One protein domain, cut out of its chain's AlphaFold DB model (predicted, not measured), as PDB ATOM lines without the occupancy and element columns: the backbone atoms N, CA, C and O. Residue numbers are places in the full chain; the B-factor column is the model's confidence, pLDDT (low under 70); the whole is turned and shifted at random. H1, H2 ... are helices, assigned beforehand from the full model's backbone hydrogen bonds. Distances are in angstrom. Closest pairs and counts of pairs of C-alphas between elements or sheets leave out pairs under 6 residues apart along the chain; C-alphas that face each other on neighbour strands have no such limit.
ATOM      1  N   GLY A 601     166.363 138.045 151.306       89.81
ATOM      2  CA  GLY A 601     166.001 136.764 150.684       89.81
ATOM      3  C   GLY A 601     164.760 136.827 149.785       89.81
ATOM      4  O   GLY A 601     164.747 136.241 148.706       89.81
ATOM      5  N   VAL A 602     163.741 137.606 150.170       93.62
ATOM      6  CA  VAL A 602     162.517 137.789 149.362       93.62
ATOM      7  C   VAL A 602     162.789 138.558 148.071       93.62
ATOM      8  O   VAL A 602     162.254 138.191 147.028       93.62
ATOM      9  N   LYS A 603     163.644 139.586 148.124       92.38
ATOM     10  CA  LYS A 603     164.067 140.338 146.939       92.38
ATOM     11  C   LYS A 603     164.801 139.414 145.968       92.38
ATOM     12  O   LYS A 603     164.400 139.312 144.816       92.38
ATOM     13  N   VAL A 604     165.827 138.718 146.454       90.62
ATOM     14  CA  VAL A 604     166.680 137.864 145.615       90.62
ATOM     15  C   VAL A 604     165.857 136.744 144.970       90.62
ATOM     16  O   VAL A 604     165.982 136.501 143.775       90.62
ATOM     17  N   ALA A 605     164.942 136.111 145.716       92.88
ATOM     18  CA  ALA A 605     164.052 135.089 145.158       92.88
ATOM     19  C   ALA A 605     163.125 135.644 144.064       92.88
ATOM     20  O   ALA A 605     162.871 134.967 143.070       92.88
ATOM     21  N   ALA A 606     162.611 136.865 144.238       91.38
ATOM     22  CA  ALA A 606     161.728 137.500 143.262       91.38
ATOM     23  C   ALA A 606     162.465 137.913 141.973       91.38
ATOM     24  O   ALA A 606     161.900 137.802 140.885       91.38
ATOM     25  N   GLU A 607     163.725 138.343 142.080       89.88
ATOM     26  CA  GLU A 607     164.564 138.721 140.933       89.88
ATOM     27  C   GLU A 607     164.994 137.507 140.088       89.88
ATOM     28  O   GLU A 607     165.132 137.619 138.872       89.88
ATOM     29  N   GLU A 608     165.117 136.318 140.688       90.50
ATOM     30  CA  GLU A 608     165.485 135.073 139.991       90.50
ATOM     31  C   GLU A 608     164.288 134.375 139.298       90.50
ATOM     32  O   GLU A 608     164.387 133.228 138.859       90.50
ATOM     33  N   VAL A 609     163.138 135.049 139.137       89.06
ATOM     34  CA  VAL A 609     161.925 134.460 138.529       89.06
ATOM     35  C   VAL A 609     162.131 133.958 137.093       89.06
ATOM     36  O   VAL A 609     161.504 132.970 136.703       89.06
ATOM     37  N   GLY A 610     163.045 134.570 136.328       91.12
ATOM     38  CA  GLY A 610     163.389 134.139 134.965       91.12
ATOM     39  C   GLY A 610     163.878 132.688 134.896       91.12
ATOM     40  O   GLY A 610     163.636 131.995 133.906       91.12
ATOM     41  N   PHE A 611     164.447 132.165 135.989       95.38
ATOM     42  CA  PHE A 611     164.797 130.752 136.115       95.38
ATOM     43  C   PHE A 611     163.612 129.821 135.825       95.38
ATOM     44  O   PHE A 611     163.766 128.823 135.124       95.38
ATOM     45  N   LEU A 612     162.410 130.154 136.307       95.88
ATOM     46  CA  LEU A 612     161.224 129.327 136.078       95.88
ATOM     47  C   LEU A 612     160.834 129.276 134.596       95.88
ATOM     48  O   LEU A 612     160.251 128.290 134.152       95.88
ATOM     49  N   ASP A 613     161.119 130.327 133.831       94.00
ATOM     50  CA  ASP A 613     160.778 130.408 132.410       94.00
ATOM     51  C   ASP A 613     161.758 129.659 131.524       94.00
ATOM     52  O   ASP A 613     161.342 128.929 130.624       94.00
ATOM     53  N   TRP A 614     163.044 129.819 131.810       96.06
ATOM     54  CA  TRP A 614     164.116 129.253 131.006       96.06
ATOM     55  C   TRP A 614     164.438 127.805 131.382       96.06
ATOM     56  O   TRP A 614     164.704 126.985 130.508       96.06
ATOM     57  N   GLN A 615     164.403 127.452 132.666       96.25
ATOM     58  CA  GLN A 615     164.967 126.183 133.143       96.25
ATOM     59  C   GLN A 615     163.912 125.147 133.549       96.25
ATOM     60  O   GLN A 615     164.196 123.948 133.554       96.25
ATOM     61  N   ILE A 616     162.693 125.575 133.892       97.31
ATOM     62  CA  ILE A 616     161.675 124.689 134.469       97.31
ATOM     63  C   ILE A 616     160.535 124.430 133.484       97.31
ATOM     64  O   ILE A 616     159.768 125.326 133.132       97.31
ATOM     65  N   THR A 617     160.381 123.164 133.086       96.81
ATOM     66  CA  THR A 617     159.240 122.698 132.285       96.81
ATOM     67  C   THR A 617     158.112 122.157 133.171       96.81
ATOM     68  O   THR A 617     158.373 121.733 134.305       96.81
ATOM     69  N   PRO A 618     156.863 122.087 132.675       97.19
ATOM     70  CA  PRO A 618     155.765 121.435 133.392       97.19
ATOM     71  C   PRO A 618     156.074 119.980 133.783       97.19
ATOM     72  O   PRO A 618     155.754 119.547 134.890       97.19
ATOM     73  N   GLU A 619     156.761 119.220 132.925       96.25
ATOM     74  CA  GLU A 619     157.130 117.820 133.186       96.25
ATOM     75  C   GLU A 619     158.178 117.693 134.292       96.25
ATOM     76  O   GLU A 619     158.167 116.718 135.051       96.25
ATOM     77  N   LEU A 620     159.109 118.649 134.365       96.44
ATOM     78  CA  LEU A 620     160.088 118.727 135.442       96.44
ATOM     79  C   LEU A 620     159.406 119.140 136.745       96.44
ATOM     80  O   LEU A 620     159.574 118.460 137.758       96.44
ATOM     81  N   PHE A 621     158.583 120.191 136.709       98.12
ATOM     82  CA  PHE A 621     157.824 120.646 137.867       98.12
ATOM     83  C   PHE A 621     156.920 119.541 138.415       98.12
ATOM     84  O   PHE A 621     156.791 119.419 139.622       98.12
ATOM     85  N   ALA A 622     156.367 118.656 137.582       97.06
ATOM     86  CA  ALA A 622     155.549 117.527 138.029       97.06
ATOM     87  C   ALA A 622     156.327 116.431 138.793       97.06
ATOM     88  O   ALA A 622     155.710 115.554 139.406       97.06
ATOM     89  N   LYS A 623     157.669 116.434 138.790       97.06
ATOM     90  CA  LYS A 623     158.457 115.416 139.503       97.06
ATOM     91  C   LYS A 623     158.228 115.498 141.020       97.06
ATOM     92  O   LYS A 623     158.179 116.598 141.566       97.06
ATOM     93  N   PRO A 624     158.142 114.360 141.742       95.62
ATOM     94  CA  PRO A 624     157.895 114.369 143.191       95.62
ATOM     95  C   PRO A 624     158.982 115.060 144.023       95.62
ATOM     96  O   PRO A 624     158.701 115.546 145.114       95.62
ATOM     97  N   TRP A 625     160.219 115.066 143.524       95.25
ATOM     98  CA  TRP A 625     161.365 115.683 144.187       95.25
ATOM     99  C   TRP A 625     161.529 117.172 143.851       95.25
ATOM    100  O   TRP A 625     162.138 117.893 144.630       95.25
ATOM    101  N   ALA A 626     160.973 117.644 142.730       97.44
ATOM    102  CA  ALA A 626     161.091 119.036 142.306       97.44
ATOM    103  C   ALA A 626     160.070 119.909 143.049       97.44
ATOM    104  O   ALA A 626     158.908 119.510 143.178       97.44
ATOM    105  N   PHE A 627     160.478 121.101 143.499       97.81
ATOM    106  CA  PHE A 627     159.582 122.093 144.114       97.81
ATOM    107  C   PHE A 627     158.742 121.551 145.279       97.81
ATOM    108  O   PHE A 627     157.562 121.871 145.429       97.81
ATOM    109  N   ARG A 628     159.327 120.653 146.083       97.69
ATOM    110  CA  ARG A 628     158.600 119.932 147.133       97.69
ATOM    111  C   ARG A 628     158.068 120.886 148.196       97.69
ATOM    112  O   ARG A 628     156.941 120.692 148.653       97.69
ATOM    113  N   GLN A 629     158.867 121.861 148.615       97.06
ATOM    114  CA  GLN A 629     158.485 122.791 149.671       97.06
ATOM    115  C   GLN A 629     157.425 123.765 149.166       97.06
ATOM    116  O   GLN A 629     156.382 123.906 149.799       97.06
ATOM    117  N   LEU A 630     157.615 124.343 147.980       96.69
ATOM    118  CA  LEU A 630     156.627 125.234 147.370       96.69
ATOM    119  C   LEU A 630     155.284 124.530 147.116       96.69
ATOM    120  O   LEU A 630     154.233 125.092 147.428       96.69
ATOM    121  N   LYS A 631     155.283 123.268 146.675       96.50
ATOM    122  CA  LYS A 631     154.043 122.477 146.552       96.50
ATOM    123  C   LYS A 631     153.339 122.264 147.888       96.50
ATOM    124  O   LYS A 631     152.117 122.321 147.942       96.50
ATOM    125  N   GLN A 632     154.079 122.067 148.981       95.38
ATOM    126  CA  GLN A 632     153.485 121.972 150.324       95.38
ATOM    127  C   GLN A 632     152.842 123.288 150.783       95.38
ATOM    128  O   GLN A 632     151.929 123.256 151.606       95.38
ATOM    129  N   LEU A 633     153.283 124.425 150.238       94.25
ATOM    130  CA  LEU A 633     152.650 125.730 150.440       94.25
ATOM    131  C   LEU A 633     151.435 125.959 149.517       94.25
ATOM    132  O   LEU A 633     150.763 126.976 149.656       94.25
ATOM    133  N   GLY A 634     151.124 125.031 148.606       92.25
ATOM    134  CA  GLY A 634     149.980 125.105 147.688       92.25
ATOM    135  C   GLY A 634     150.325 125.500 146.246       92.25
ATOM    136  O   GLY A 634     149.425 125.610 145.419       92.25
ATOM    137  N   PHE A 635     151.604 125.690 145.902       93.50
ATOM    138  CA  PHE A 635     152.024 125.913 144.513       93.50
ATOM    139  C   PHE A 635     152.085 124.580 143.749       93.50
ATOM    140  O   PHE A 635     153.159 124.033 143.515       93.50
ATOM    141  N   GLU A 636     150.927 124.018 143.401       91.81
ATOM    142  CA  GLU A 636     150.827 122.737 142.674       91.81
ATOM    143  C   GLU A 636     150.923 122.883 141.147       91.81
ATOM    144  O   GLU A 636     151.133 121.894 140.444       91.81
ATOM    145  N   ASP A 637     150.825 124.113 140.643       91.44
ATOM    146  CA  ASP A 637     150.859 124.462 139.224       91.44
ATOM    147  C   ASP A 637     152.016 125.433 138.922       91.44
ATOM    148  O   ASP A 637     152.240 126.406 139.652       91.44
ATOM    149  N   LEU A 638     152.768 125.157 137.850       95.62
ATOM    150  CA  LEU A 638     153.945 125.945 137.474       95.62
ATOM    151  C   LEU A 638     153.566 127.350 136.989       95.62
ATOM    152  O   LEU A 638     154.241 128.317 137.343       95.62
ATOM    153  N   ASP A 639     152.496 127.481 136.203       93.44
ATOM    154  CA  ASP A 639     152.062 128.774 135.668       93.44
ATOM    155  C   ASP A 639     151.562 129.686 136.791       93.44
ATOM    156  O   ASP A 639     151.802 130.897 136.779       93.44
ATOM    157  N   PHE A 640     150.914 129.111 137.802       92.44
ATOM    158  CA  PHE A 640     150.562 129.813 139.026       92.44
ATOM    159  C   PHE A 640     151.798 130.308 139.789       92.44
ATOM    160  O   PHE A 640     151.867 131.494 140.116       92.44
ATOM    161  N   LEU A 641     152.802 129.451 140.016       94.88
ATOM    162  CA  LEU A 641     154.050 129.856 140.677       94.88
ATOM    163  C   LEU A 641     154.745 130.999 139.919       94.88
ATOM    164  O   LEU A 641     155.136 131.993 140.532       94.88
ATOM    165  N   LYS A 642     154.848 130.897 138.589       94.31
ATOM    166  CA  LYS A 642     155.430 131.940 137.729       94.31
ATOM    167  C   LYS A 642     154.710 133.273 137.882       94.31
ATOM    168  O   LYS A 642     155.354 134.294 138.125       94.31
ATOM    169  N   ARG A 643     153.378 133.278 137.762       92.81
ATOM    170  CA  ARG A 643     152.577 134.503 137.899       92.81
ATOM    171  C   ARG A 643     152.722 135.119 139.285       92.81
ATOM    172  O   ARG A 643     152.928 136.326 139.376       92.81
ATOM    173  N   PHE A 644     152.679 134.306 140.342       93.94
ATOM    174  CA  PHE A 644     152.862 134.792 141.706       93.94
ATOM    175  C   PHE A 644     154.239 135.437 141.905       93.94
ATOM    176  O   PHE A 644     154.316 136.559 142.398       93.94
ATOM    177  N   MET A 645     155.321 134.774 141.483       94.56
ATOM    178  CA  MET A 645     156.682 135.300 141.656       94.56
ATOM    179  C   MET A 645     156.916 136.588 140.852       94.56
ATOM    180  O   MET A 645     157.536 137.516 141.366       94.56
ATOM    181  N   ARG A 646     156.363 136.701 139.635       92.81
ATOM    182  CA  ARG A 646     156.415 137.950 138.850       92.81
ATOM    183  C   ARG A 646     155.629 139.077 139.517       92.81
ATOM    184  O   ARG A 646     156.150 140.178 139.659       92.81
ATOM    185  N   ALA A 647     154.415 138.788 139.985       93.00
ATOM    186  CA  ALA A 647     153.610 139.760 140.717       93.00
ATOM    187  C   ALA A 647     154.313 140.215 142.006       93.00
ATOM    188  O   ALA A 647     154.263 141.394 142.357       93.00
ATOM    189  N   LEU A 648     154.989 139.298 142.709       94.38
ATOM    190  CA  LEU A 648     155.780 139.613 143.897       94.38
ATOM    191  C   LEU A 648     156.970 140.513 143.551       94.38
ATOM    192  O   LEU A 648     157.213 141.479 144.272       94.38
ATOM    193  N   ASN A 649     157.671 140.247 142.446       93.69
ATOM    194  CA  ASN A 649     158.755 141.104 141.969       93.69
ATOM    195  C   ASN A 649     158.259 142.531 141.667       93.69
ATOM    196  O   ASN A 649     158.815 143.505 142.172       93.69
ATOM    197  N   GLU A 650     157.143 142.674 140.945       93.25
ATOM    198  CA  GLU A 650     156.522 143.985 140.708       93.25
ATOM    199  C   GLU A 650     156.129 144.691 142.016       93.25
ATOM    200  O   GLU A 650     156.377 145.888 142.177       93.25
ATOM    201  N   ALA A 651     155.564 143.962 142.981       92.75
ATOM    202  CA  ALA A 651     155.220 144.506 144.292       92.75
ATOM    203  C   ALA A 651     156.455 144.994 145.068       92.75
ATOM    204  O   ALA A 651     156.401 146.062 145.685       92.75
ATOM    205  N   MET A 652     157.570 144.259 145.017       92.94
ATOM    206  CA  MET A 652     158.845 144.678 145.609       92.94
ATOM    207  C   MET A 652     159.351 145.976 144.968       92.94
ATOM    208  O   MET A 652     159.676 146.916 145.692       92.94
ATOM    209  N   ILE A 653     159.334 146.078 143.634       92.38
ATOM    210  CA  ILE A 653     159.745 147.290 142.902       92.38
ATOM    211  C   ILE A 653     158.873 148.492 143.297       92.38
ATOM    212  O   ILE A 653     159.392 149.555 143.633       92.38
ATOM    213  N   VAL A 654     157.545 148.329 143.310       92.88
ATOM    214  CA  VAL A 654     156.593 149.403 143.660       92.88
ATOM    215  C   VAL A 654     156.771 149.890 145.100       92.88
ATOM    216  O   VAL A 654     156.538 151.061 145.398       92.88
ATOM    217  N   THR A 655     157.188 149.004 146.002       91.88
ATOM    218  CA  THR A 655     157.382 149.321 147.424       91.88
ATOM    219  C   THR A 655     158.805 149.745 147.778       91.88
ATOM    220  O   THR A 655     159.095 149.917 148.963       91.88
ATOM    221  N   ASP A 656     159.664 149.966 146.775       91.38
ATOM    222  CA  ASP A 656     161.079 150.322 146.950       91.38
ATOM    223  C   ASP A 656     161.822 149.300 147.831       91.38
ATOM    224  O   ASP A 656     162.605 149.639 148.716       91.38
ATOM    225  N   TYR A 657     161.501 148.018 147.620       88.81
ATOM    226  CA  TYR A 657     162.052 146.855 148.320       88.81
ATOM    227  C   TYR A 657     161.841 146.837 149.849       88.81
ATOM    228  O   TYR A 657     162.489 146.066 150.560       88.81
ATOM    229  N   ASP A 658     160.907 147.638 150.371       91.75
ATOM    230  CA  ASP A 658     160.497 147.601 151.776       91.75
ATOM    231  C   ASP A 658     159.581 146.400 152.039       91.75
ATOM    232  O   ASP A 658     158.386 146.420 151.736       91.75
ATOM    233  N   LEU A 659     160.145 145.361 152.656       91.88
ATOM    234  CA  LEU A 659     159.480 144.075 152.845       91.88
ATOM    235  C   LEU A 659     158.179 144.161 153.664       91.88
ATOM    236  O   LEU A 659     157.244 143.393 153.417       91.88
ATOM    237  N   GLN A 660     158.084 145.096 154.617       93.81
ATOM    238  CA  GLN A 660     156.855 145.290 155.387       93.81
ATOM    239  C   GLN A 660     155.769 145.916 154.508       93.81
ATOM    240  O   GLN A 660     154.642 145.417 154.479       93.81
ATOM    241  N   LYS A 661     156.117 146.949 153.730       93.50
ATOM    242  CA  LYS A 661     155.192 147.539 152.752       93.50
ATOM    243  C   LYS A 661     154.777 146.529 151.683       93.50
ATOM    244  O   LYS A 661     153.610 146.526 151.291       93.50
ATOM    245  N   THR A 662     155.688 145.664 151.229       92.81
ATOM    246  CA  THR A 662     155.374 144.600 150.267       92.81
ATOM    247  C   THR A 662     154.356 143.621 150.843       92.81
ATOM    248  O   THR A 662     153.365 143.328 150.177       92.81
ATOM    249  N   ALA A 663     154.548 143.147 152.078       92.69
ATOM    250  CA  ALA A 663     153.597 142.249 152.732       92.69
ATOM    251  C   ALA A 663     152.207 142.896 152.863       92.69
ATOM    252  O   ALA A 663     151.204 142.287 152.488       92.69
ATOM    253  N   ASP A 664     152.153 144.159 153.297       91.25
ATOM    254  CA  ASP A 664     150.902 144.913 153.426       91.25
ATOM    255  C   ASP A 664     150.213 145.128 152.065       91.25
ATOM    256  O   ASP A 664     148.984 145.077 151.962       91.25
ATOM    257  N   LEU A 665     150.980 145.365 150.995       90.19
ATOM    258  CA  LEU A 665     150.466 145.477 149.628       90.19
ATOM    259  C   LEU A 665     149.915 144.138 149.123       90.19
ATOM    260  O   LEU A 665     148.770 144.096 148.676       90.19
ATOM    261  N   CYS A 666     150.679 143.049 149.253       89.44
ATOM    262  CA  CYS A 666     150.245 141.706 148.856       89.44
ATOM    263  C   CYS A 666     148.959 141.313 149.588       89.44
ATOM    264  O   CYS A 666     147.999 140.859 148.968       89.44
ATOM    265  N   GLN A 667     148.895 141.573 150.897       87.00
ATOM    266  CA  GLN A 667     147.717 141.285 151.703       87.00
ATOM    267  C   GLN A 667     146.494 142.104 151.278       87.00
ATOM    268  O   GLN A 667     145.383 141.576 151.269       87.00
ATOM    269  N   ARG A 668     146.669 143.385 150.932       86.69
ATOM    270  CA  ARG A 668     145.573 144.220 150.415       86.69
ATOM    271  C   ARG A 668     145.078 143.739 149.053       86.69
ATOM    272  O   ARG A 668     143.873 143.765 148.830       86.69
ATOM    273  N   CYS A 669     145.985 143.319 148.175       85.50
ATOM    274  CA  CYS A 669     145.666 142.888 146.816       85.50
ATOM    275  C   CYS A 669     144.996 141.509 146.758       85.50
ATOM    276  O   CYS A 669     144.030 141.348 146.023       85.50
ATOM    277  N   ILE A 670     145.474 140.539 147.546       83.19
ATOM    278  CA  ILE A 670     144.938 139.168 147.555       83.19
ATOM    279  C   ILE A 670     143.763 139.037 148.537       83.19
ATOM    280  O   ILE A 670     142.756 138.407 148.238       83.19
ATOM    281  N   GLY A 671     143.866 139.650 149.719       69.94
ATOM    282  CA  GLY A 671     142.918 139.448 150.820       69.94
ATOM    283  C   GLY A 671     141.666 140.331 150.795       69.94
ATOM    284  O   GLY A 671     140.819 140.186 151.678       69.94
ATOM    285  N   ASN A 672     141.541 141.267 149.849       71.88
ATOM    286  CA  ASN A 672     140.371 142.137 149.720       71.88
ATOM    287  C   ASN A 672     139.972 142.319 148.240       71.88
ATOM    288  O   ASN A 672     140.435 143.270 147.607       71.88
ATOM    289  N   PRO A 673     139.085 141.460 147.702       64.44
ATOM    290  CA  PRO A 673     138.667 141.499 146.294       64.44
ATOM    291  C   PRO A 673     138.056 142.844 145.861       64.44
ATOM    292  O   PRO A 673     138.208 143.268 144.716       64.44
ATOM    293  N   ASP A 674     137.407 143.545 146.796       67.00
ATOM    294  CA  ASP A 674     136.781 144.855 146.579       67.00
ATOM    295  C   ASP A 674     137.744 146.037 146.845       67.00
ATOM    296  O   ASP A 674     137.358 147.208 146.769       67.00
ATOM    297  N   GLY A 675     139.000 145.751 147.200       67.56
ATOM    298  CA  GLY A 675     140.036 146.731 147.509       67.56
ATOM    299  C   GLY A 675     140.719 147.319 146.271       67.56
ATOM    300  O   GLY A 675     140.771 146.719 145.198       67.56
ATOM    301  N   VAL A 676     141.293 148.517 146.423       73.69
ATOM    302  CA  VAL A 676     142.181 149.097 145.404       73.69
ATOM    303  C   VAL A 676     143.550 148.425 145.518       73.69
ATOM    304  O   VAL A 676     144.196 148.529 146.562       73.69
ATOM    305  N   CYS A 677     143.983 147.758 144.450       81.56
ATOM    306  CA  CYS A 677     145.315 147.173 144.323       81.56
ATOM    307  C   CYS A 677     146.119 147.932 143.257       81.56
ATOM    308  O   CYS A 677     145.633 148.153 142.149       81.56
ATOM    309  N   GLU A 678     147.339 148.336 143.609       82.44
ATOM    310  CA  GLU A 678     148.244 149.100 142.736       82.44
ATOM    311  C   GLU A 678     149.037 148.197 141.773       82.44
ATOM    312  O   GLU A 678     149.514 148.671 140.747       82.44
ATOM    313  N   VAL A 679     149.117 146.893 142.062       86.62
ATOM    314  CA  VAL A 679     149.823 145.881 141.258       86.62
ATOM    315  C   VAL A 679     148.792 144.937 140.645       86.62
ATOM    316  O   VAL A 679     148.350 143.986 141.289       86.62
ATOM    317  N   GLN A 680     148.369 145.217 139.409       84.62
ATOM    318  CA  GLN A 680     147.294 144.462 138.744       84.62
ATOM    319  C   GLN A 680     147.532 142.941 138.727       84.62
ATOM    320  O   GLN A 680     146.618 142.227 139.146       84.62
ATOM    321  N   PRO A 681     148.736 142.425 138.395       86.38
ATOM    322  CA  PRO A 681     148.982 140.980 138.419       86.38
ATOM    323  C   PRO A 681     148.738 140.340 139.790       86.38
ATOM    324  O   PRO A 681     148.254 139.215 139.884       86.38
ATOM    325  N   MET A 682     149.006 141.069 140.880       87.62
ATOM    326  CA  MET A 682     148.762 140.578 142.240       87.62
ATOM    327  C   MET A 682     147.265 140.506 142.573       87.62
ATOM    328  O   MET A 682     146.836 139.628 143.320       87.62
ATOM    329  N   LYS A 683     146.455 141.415 142.017       83.12
ATOM    330  CA  LYS A 683     144.992 141.393 142.164       83.12
ATOM    331  C   LYS A 683     144.384 140.182 141.459       83.12
ATOM    332  O   LYS A 683     143.547 139.495 142.033       83.12
ATOM    333  N   GLU A 684     144.847 139.898 140.242       84.44
ATOM    334  CA  GLU A 684     144.385 138.759 139.438       84.44
ATOM    335  C   GLU A 684     144.613 137.423 140.156       84.44
ATOM    336  O   GLU A 684     143.731 136.561 140.146       84.44
ATOM    337  N   ILE A 685     145.751 137.273 140.849       84.19
ATOM    338  CA  ILE A 685     146.043 136.105 141.696       84.19
ATOM    339  C   ILE A 685     144.963 135.906 142.771       84.19
ATOM    340  O   ILE A 685     144.464 134.793 142.934       84.19
ATOM    341  N   GLY A 686     144.560 136.976 143.464       73.69
ATOM    342  CA  GLY A 686     143.516 136.916 144.495       73.69
ATOM    343  C   GLY A 686     142.113 136.604 143.963       73.69
ATOM    344  O   GLY A 686     141.280 136.081 144.700       73.69
ATOM    345  N   GLU A 687     141.837 136.896 142.691       73.69
ATOM    346  CA  GLU A 687     140.525 136.672 142.071       73.69
ATOM    347  C   GLU A 687     140.371 135.281 141.430       73.69
ATOM    348  O   GLU A 687     139.246 134.788 141.322       73.69
ATOM    349  N   SER A 688     141.470 134.651 140.997       69.94
ATOM    350  CA  SER A 688     141.436 133.451 140.143       69.94
ATOM    351  C   SER A 688     142.035 132.181 140.758       69.94
ATOM    352  O   SER A 688     141.520 131.100 140.478       69.94
ATOM    353  N   ASP A 689     143.049 132.283 141.628       66.75
ATOM    354  CA  ASP A 689     143.877 131.139 142.052       66.75
ATOM    355  C   ASP A 689     144.205 131.170 143.559       66.75
ATOM    356  O   ASP A 689     145.363 131.168 143.987       66.75
ATOM    357  N   HIS A 690     143.167 131.219 144.397       67.50
ATOM    358  CA  HIS A 690     143.324 131.401 145.844       67.50
ATOM    359  C   HIS A 690     143.864 130.154 146.562       67.50
ATOM    360  O   HIS A 690     143.145 129.170 146.756       67.50
ATOM    361  N   GLN A 691     145.114 130.219 147.025       76.50
ATOM    362  CA  GLN A 691     145.720 129.213 147.902       76.50
ATOM    363  C   GLN A 691     145.625 129.638 149.369       76.50
ATOM    364  O   GLN A 691     146.011 130.750 149.723       76.50
ATOM    365  N   ALA A 692     145.212 128.723 150.252       82.06
ATOM    366  CA  ALA A 692     145.026 129.010 151.682       82.06
ATOM    367  C   ALA A 692     146.297 129.532 152.382       82.06
ATOM    368  O   ALA A 692     146.228 130.250 153.378       82.06
ATOM    369  N   PHE A 693     147.487 129.187 151.878       83.12
ATOM    370  CA  PHE A 693     148.735 129.711 152.433       83.12
ATOM    371  C   PHE A 693     148.910 131.220 152.190       83.12
ATOM    372  O   PHE A 693     149.490 131.903 153.041       83.12
ATOM    373  N   LEU A 694     148.373 131.744 151.082       83.44
ATOM    374  CA  LEU A 694     148.432 133.161 150.704       83.44
ATOM    375  C   LEU A 694     147.435 134.034 151.486       83.44
ATOM    376  O   LEU A 694     147.491 135.258 151.403       83.44
ATOM    377  N   ASP A 695     146.566 133.439 152.307       80.81
ATOM    378  CA  ASP A 695     145.756 134.192 153.261       80.81
ATOM    379  C   ASP A 695     146.641 134.853 154.319       80.81
ATOM    380  O   ASP A 695     147.447 134.183 154.965       80.81
ATOM    381  N   HIS A 696     146.464 136.149 154.575       82.69
ATOM    382  CA  HIS A 696     147.235 136.869 155.599       82.69
ATOM    383  C   HIS A 696     148.747 136.806 155.330       82.69
ATOM    384  O   HIS A 696     149.510 136.345 156.183       82.69
ATOM    385  N   LEU A 697     149.182 137.228 154.136       87.75
ATOM    386  CA  LEU A 697     150.601 137.321 153.793       87.75
ATOM    387  C   LEU A 697     151.309 138.298 154.733       87.75
ATOM    388  O   LEU A 697     151.016 139.489 154.780       87.75
ATOM    389  N   THR A 698     152.256 137.761 155.491       92.44
ATOM    390  CA  THR A 698     153.125 138.499 156.405       92.44
ATOM    391  C   THR A 698     154.573 138.373 155.954       92.44
ATOM    392  O   THR A 698     154.913 137.479 155.173       92.44
ATOM    393  N   VAL A 699     155.452 139.214 156.500       93.06
ATOM    394  CA  VAL A 699     156.900 139.123 156.266       93.06
ATOM    395  C   VAL A 699     157.442 137.695 156.499       93.06
ATOM    396  O   VAL A 699     158.073 137.164 155.587       93.06
ATOM    397  N   PRO A 700     157.139 136.997 157.618       92.44
ATOM    398  CA  PRO A 700     157.561 135.603 157.802       92.44
ATOM    399  C   PRO A 700     157.060 134.628 156.726       92.44
ATOM    400  O   PRO A 700     157.787 133.709 156.345       92.44
ATOM    401  N   LYS A 701     155.836 134.809 156.207       93.81
ATOM    402  CA  LYS A 701     155.317 133.960 155.125       93.81
ATOM    403  C   LYS A 701     156.050 134.206 153.811       93.81
ATOM    404  O   LYS A 701     156.416 133.239 153.154       93.81
ATOM    405  N   LEU A 702     156.313 135.467 153.461       94.81
ATOM    406  CA  LEU A 702     157.111 135.804 152.278       94.81
ATOM    407  C   LEU A 702     158.523 135.216 152.377       94.81
ATOM    408  O   LEU A 702     158.992 134.599 151.426       94.81
ATOM    409  N   LYS A 703     159.161 135.313 153.551       94.12
ATOM    410  CA  LYS A 703     160.459 134.673 153.820       94.12
ATOM    411  C   LYS A 703     160.404 133.152 153.675       94.12
ATOM    412  O   LYS A 703     161.308 132.566 153.097       94.12
ATOM    413  N   THR A 704     159.321 132.518 154.129       94.56
ATOM    414  CA  THR A 704     159.111 131.068 153.958       94.56
ATOM    415  C   THR A 704     159.009 130.683 152.478       94.56
ATOM    416  O   THR A 704     159.619 129.699 152.070       94.56
ATOM    417  N   ILE A 705     158.286 131.464 151.663       95.50
ATOM    418  CA  ILE A 705     158.195 131.239 150.209       95.50
ATOM    419  C   ILE A 705     159.568 131.408 149.557       95.50
ATOM    420  O   ILE A 705     159.974 130.554 148.775       95.50
ATOM    421  N   ALA A 706     160.289 132.479 149.893       95.62
ATOM    422  CA  ALA A 706     161.610 132.753 149.338       95.62
ATOM    423  C   ALA A 706     162.619 131.647 149.680       95.62
ATOM    424  O   ALA A 706     163.315 131.157 148.796       95.62
ATOM    425  N   MET A 707     162.640 131.195 150.937       94.81
ATOM    426  CA  MET A 707     163.469 130.073 151.380       94.81
ATOM    427  C   MET A 707     163.130 128.792 150.609       94.81
ATOM    428  O   MET A 707     164.024 128.129 150.090       94.81
ATOM    429  N   ALA A 708     161.837 128.475 150.478       96.62
ATOM    430  CA  ALA A 708     161.377 127.314 149.723       96.62
ATOM    431  C   ALA A 708     161.779 127.401 148.242       96.62
ATOM    432  O   ALA A 708     162.239 126.409 147.688       96.62
ATOM    433  N   PHE A 709     161.668 128.578 147.616       96.75
ATOM    434  CA  PHE A 709     162.101 128.818 146.239       96.75
ATOM    435  C   PHE A 709     163.601 128.575 146.058       96.75
ATOM    436  O   PHE A 709     163.988 127.867 145.130       96.75
ATOM    437  N   MET A 710     164.433 129.107 146.956       95.75
ATOM    438  CA  MET A 710     165.884 128.930 146.891       95.75
ATOM    439  C   MET A 710     166.288 127.467 147.069       95.75
ATOM    440  O   MET A 710     167.038 126.926 146.258       95.75
ATOM    441  N   GLU A 711     165.762 126.800 148.095       96.19
ATOM    442  CA  GLU A 711     166.130 125.414 148.391       96.19
ATOM    443  C   GLU A 711     165.601 124.426 147.345       96.19
ATOM    444  O   GLU A 711     166.319 123.502 146.950       96.19
ATOM    445  N   ASP A 712     164.369 124.621 146.864       97.31
ATOM    446  CA  ASP A 712     163.800 123.797 145.800       97.31
ATOM    447  C   ASP A 712     164.506 124.047 144.455       97.31
ATOM    448  O   ASP A 712     164.791 123.093 143.729       97.31
ATOM    449  N   GLY A 713     164.828 125.305 144.130       96.31
ATOM    450  CA  GLY A 713     165.597 125.673 142.938       96.31
ATOM    451  C   GLY A 713     166.984 125.031 142.936       96.31
ATOM    452  O   GLY A 713     167.360 124.369 141.963       96.31
ATOM    453  N   HIS A 714     167.701 125.104 144.062       96.06
ATOM    454  CA  HIS A 714     168.983 124.422 144.239       96.06
ATOM    455  C   HIS A 714     168.854 122.902 144.033       96.06
ATOM    456  O   HIS A 714     169.693 122.297 143.367       96.06
ATOM    457  N   GLU A 715     167.811 122.259 144.570       96.56
ATOM    458  CA  GLU A 715     167.602 120.815 144.392       96.56
ATOM    459  C   GLU A 715     167.400 120.429 142.918       96.56
ATOM    460  O   GLU A 715     167.904 119.394 142.480       96.56
ATOM    461  N   THR A 716     166.740 121.277 142.120       97.19
ATOM    462  CA  THR A 716     166.623 121.040 140.670       97.19
ATOM    463  C   THR A 716     167.942 121.145 139.916       97.19
ATOM    464  O   THR A 716     168.068 120.568 138.844       97.19
ATOM    465  N   CYS A 717     168.959 121.792 140.484       97.06
ATOM    466  CA  CYS A 717     170.281 121.856 139.870       97.06
ATOM    467  C   CYS A 717     171.091 120.558 140.051       97.06
ATOM    468  O   CYS A 717     172.176 120.432 139.487       97.06
ATOM    469  N   ARG A 718     170.616 119.579 140.839       97.19
ATOM    470  CA  ARG A 718     171.349 118.333 141.113       97.19
ATOM    471  C   ARG A 718     171.384 117.424 139.880       97.19
ATOM    472  O   ARG A 718     170.366 116.869 139.467       97.19
TER     473      ARG A 718
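AT A GLANCE: This is residues 601 to 718 of the 850 residues of the protein "Alpha-amylase" of Synechococcus sp. PCC 7003 (UniProt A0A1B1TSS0). Two long helices, H5 and H8, pass near each other without touching, and H1 and H6 each touch both of them, H1 at one side and H6 across the end where H5 finishes and H8 starts. H7 packs on H5 and H6, while at the opposite end of the domain the three short helices H2, H3 and H4 lie along the chain's path into H5, H4 packing on H8. The printed part has 118 residues with eight named helices, H1 to H8 in that order, and no named strand; the class is all helix, and the helices that touch are mostly crossed. The whole is compact, with a radius of gyration of the C-alphas of 13.5 A, and elongated in outline, spanning 41 by 26 by 23 A.

HOW THE PARTS SIT: H1, residues 601 to 607, touches H5, residues 638 to 654; their closest C-alphas, those of Ala 606 and Asn 649, are 4.8 A apart. The two helices are about perpendicular at 75 degrees, and H5 touches H1 with residues 645 to 652 alone. H1 also touches H8, residues 699 to 716, at a steep tilt of 62 degrees, the same way, with the C-alphas of Val 602 and Ala 706 closest at 5.1 A. H5 and H8 are near each other, with 5 pairs of C-alphas within 10 A. H2, residues 610 to 614, is close to H5 but not clearly touching, the closest C-alphas being those of Leu 612 and Lys 642 at 6.6 A. H3, residues 618 to 621, is likewise close to H5 but not clearly touching, with the C-alphas of Pro 618 and Leu 638 closest at 6.3 A. H4, residues 628 to 632, touches H8 at residues 705 to 712 alone; the closest C-alphas, those of Gln 629 and Ala 708, are 5.4 A apart. H6, residues 659 to 671, touches H5 at a steep tilt of 52 degrees, opposite ways, with the C-alphas of Met 652 and Thr 662 closest at 5.8 A. H6 also touches H8, about perpendicular at 87 degrees, with the C-alphas of Ala 663 and Val 699 closest at 5.8 A. H7, residues 680 to 688, touches H5 at a steep tilt of 39 degrees, opposite ways, with the C-alphas of Ala 647 and Met 682 closest at 5.1 A. H7 touches H6 too, the same way at a steep tilt of 43 degrees, and the closest C-alphas, those of Ile 670 and Gly 686, are 4.1 A apart. Among the pairs that are apart are H1 and H7, H4 and H6, and H7 and H8. Every O i to N i+4 pair is within hydrogen-bond range in H1, H2, H4, H5, H6, H7 and H8, while H3, with 4 residues, is too short for such a pair.

IN THESE COORDINATES: H1 begins at C-alpha 601, at (166.001, 136.764, 150.684), and is 10.0 A long from first to last C-alpha. H5 measures 24.4 A and begins at C-alpha 638, at (153.945, 125.945, 137.474). H6 measures 17.3 A and H7 12.6 A. H8, the longest helix by residues, measures 25.8 A and ends at C-alpha 716, at (166.623, 121.040, 140.670). H2, H3 and H4 have 5, 4 and 5 residues.

THE WHOLE: The two C-alphas farthest apart, those of Asp 674 and Arg 718, are 43.9 A apart. The printed part has no cut. No link is long; those from H3 to H4, H6 to H7 and H7 to H8 are short, and the other four are tight. The mean pLDDT of the printed part is 90.1, and residue 671, residues 673 to 675 and residues 688 to 690 are under 70.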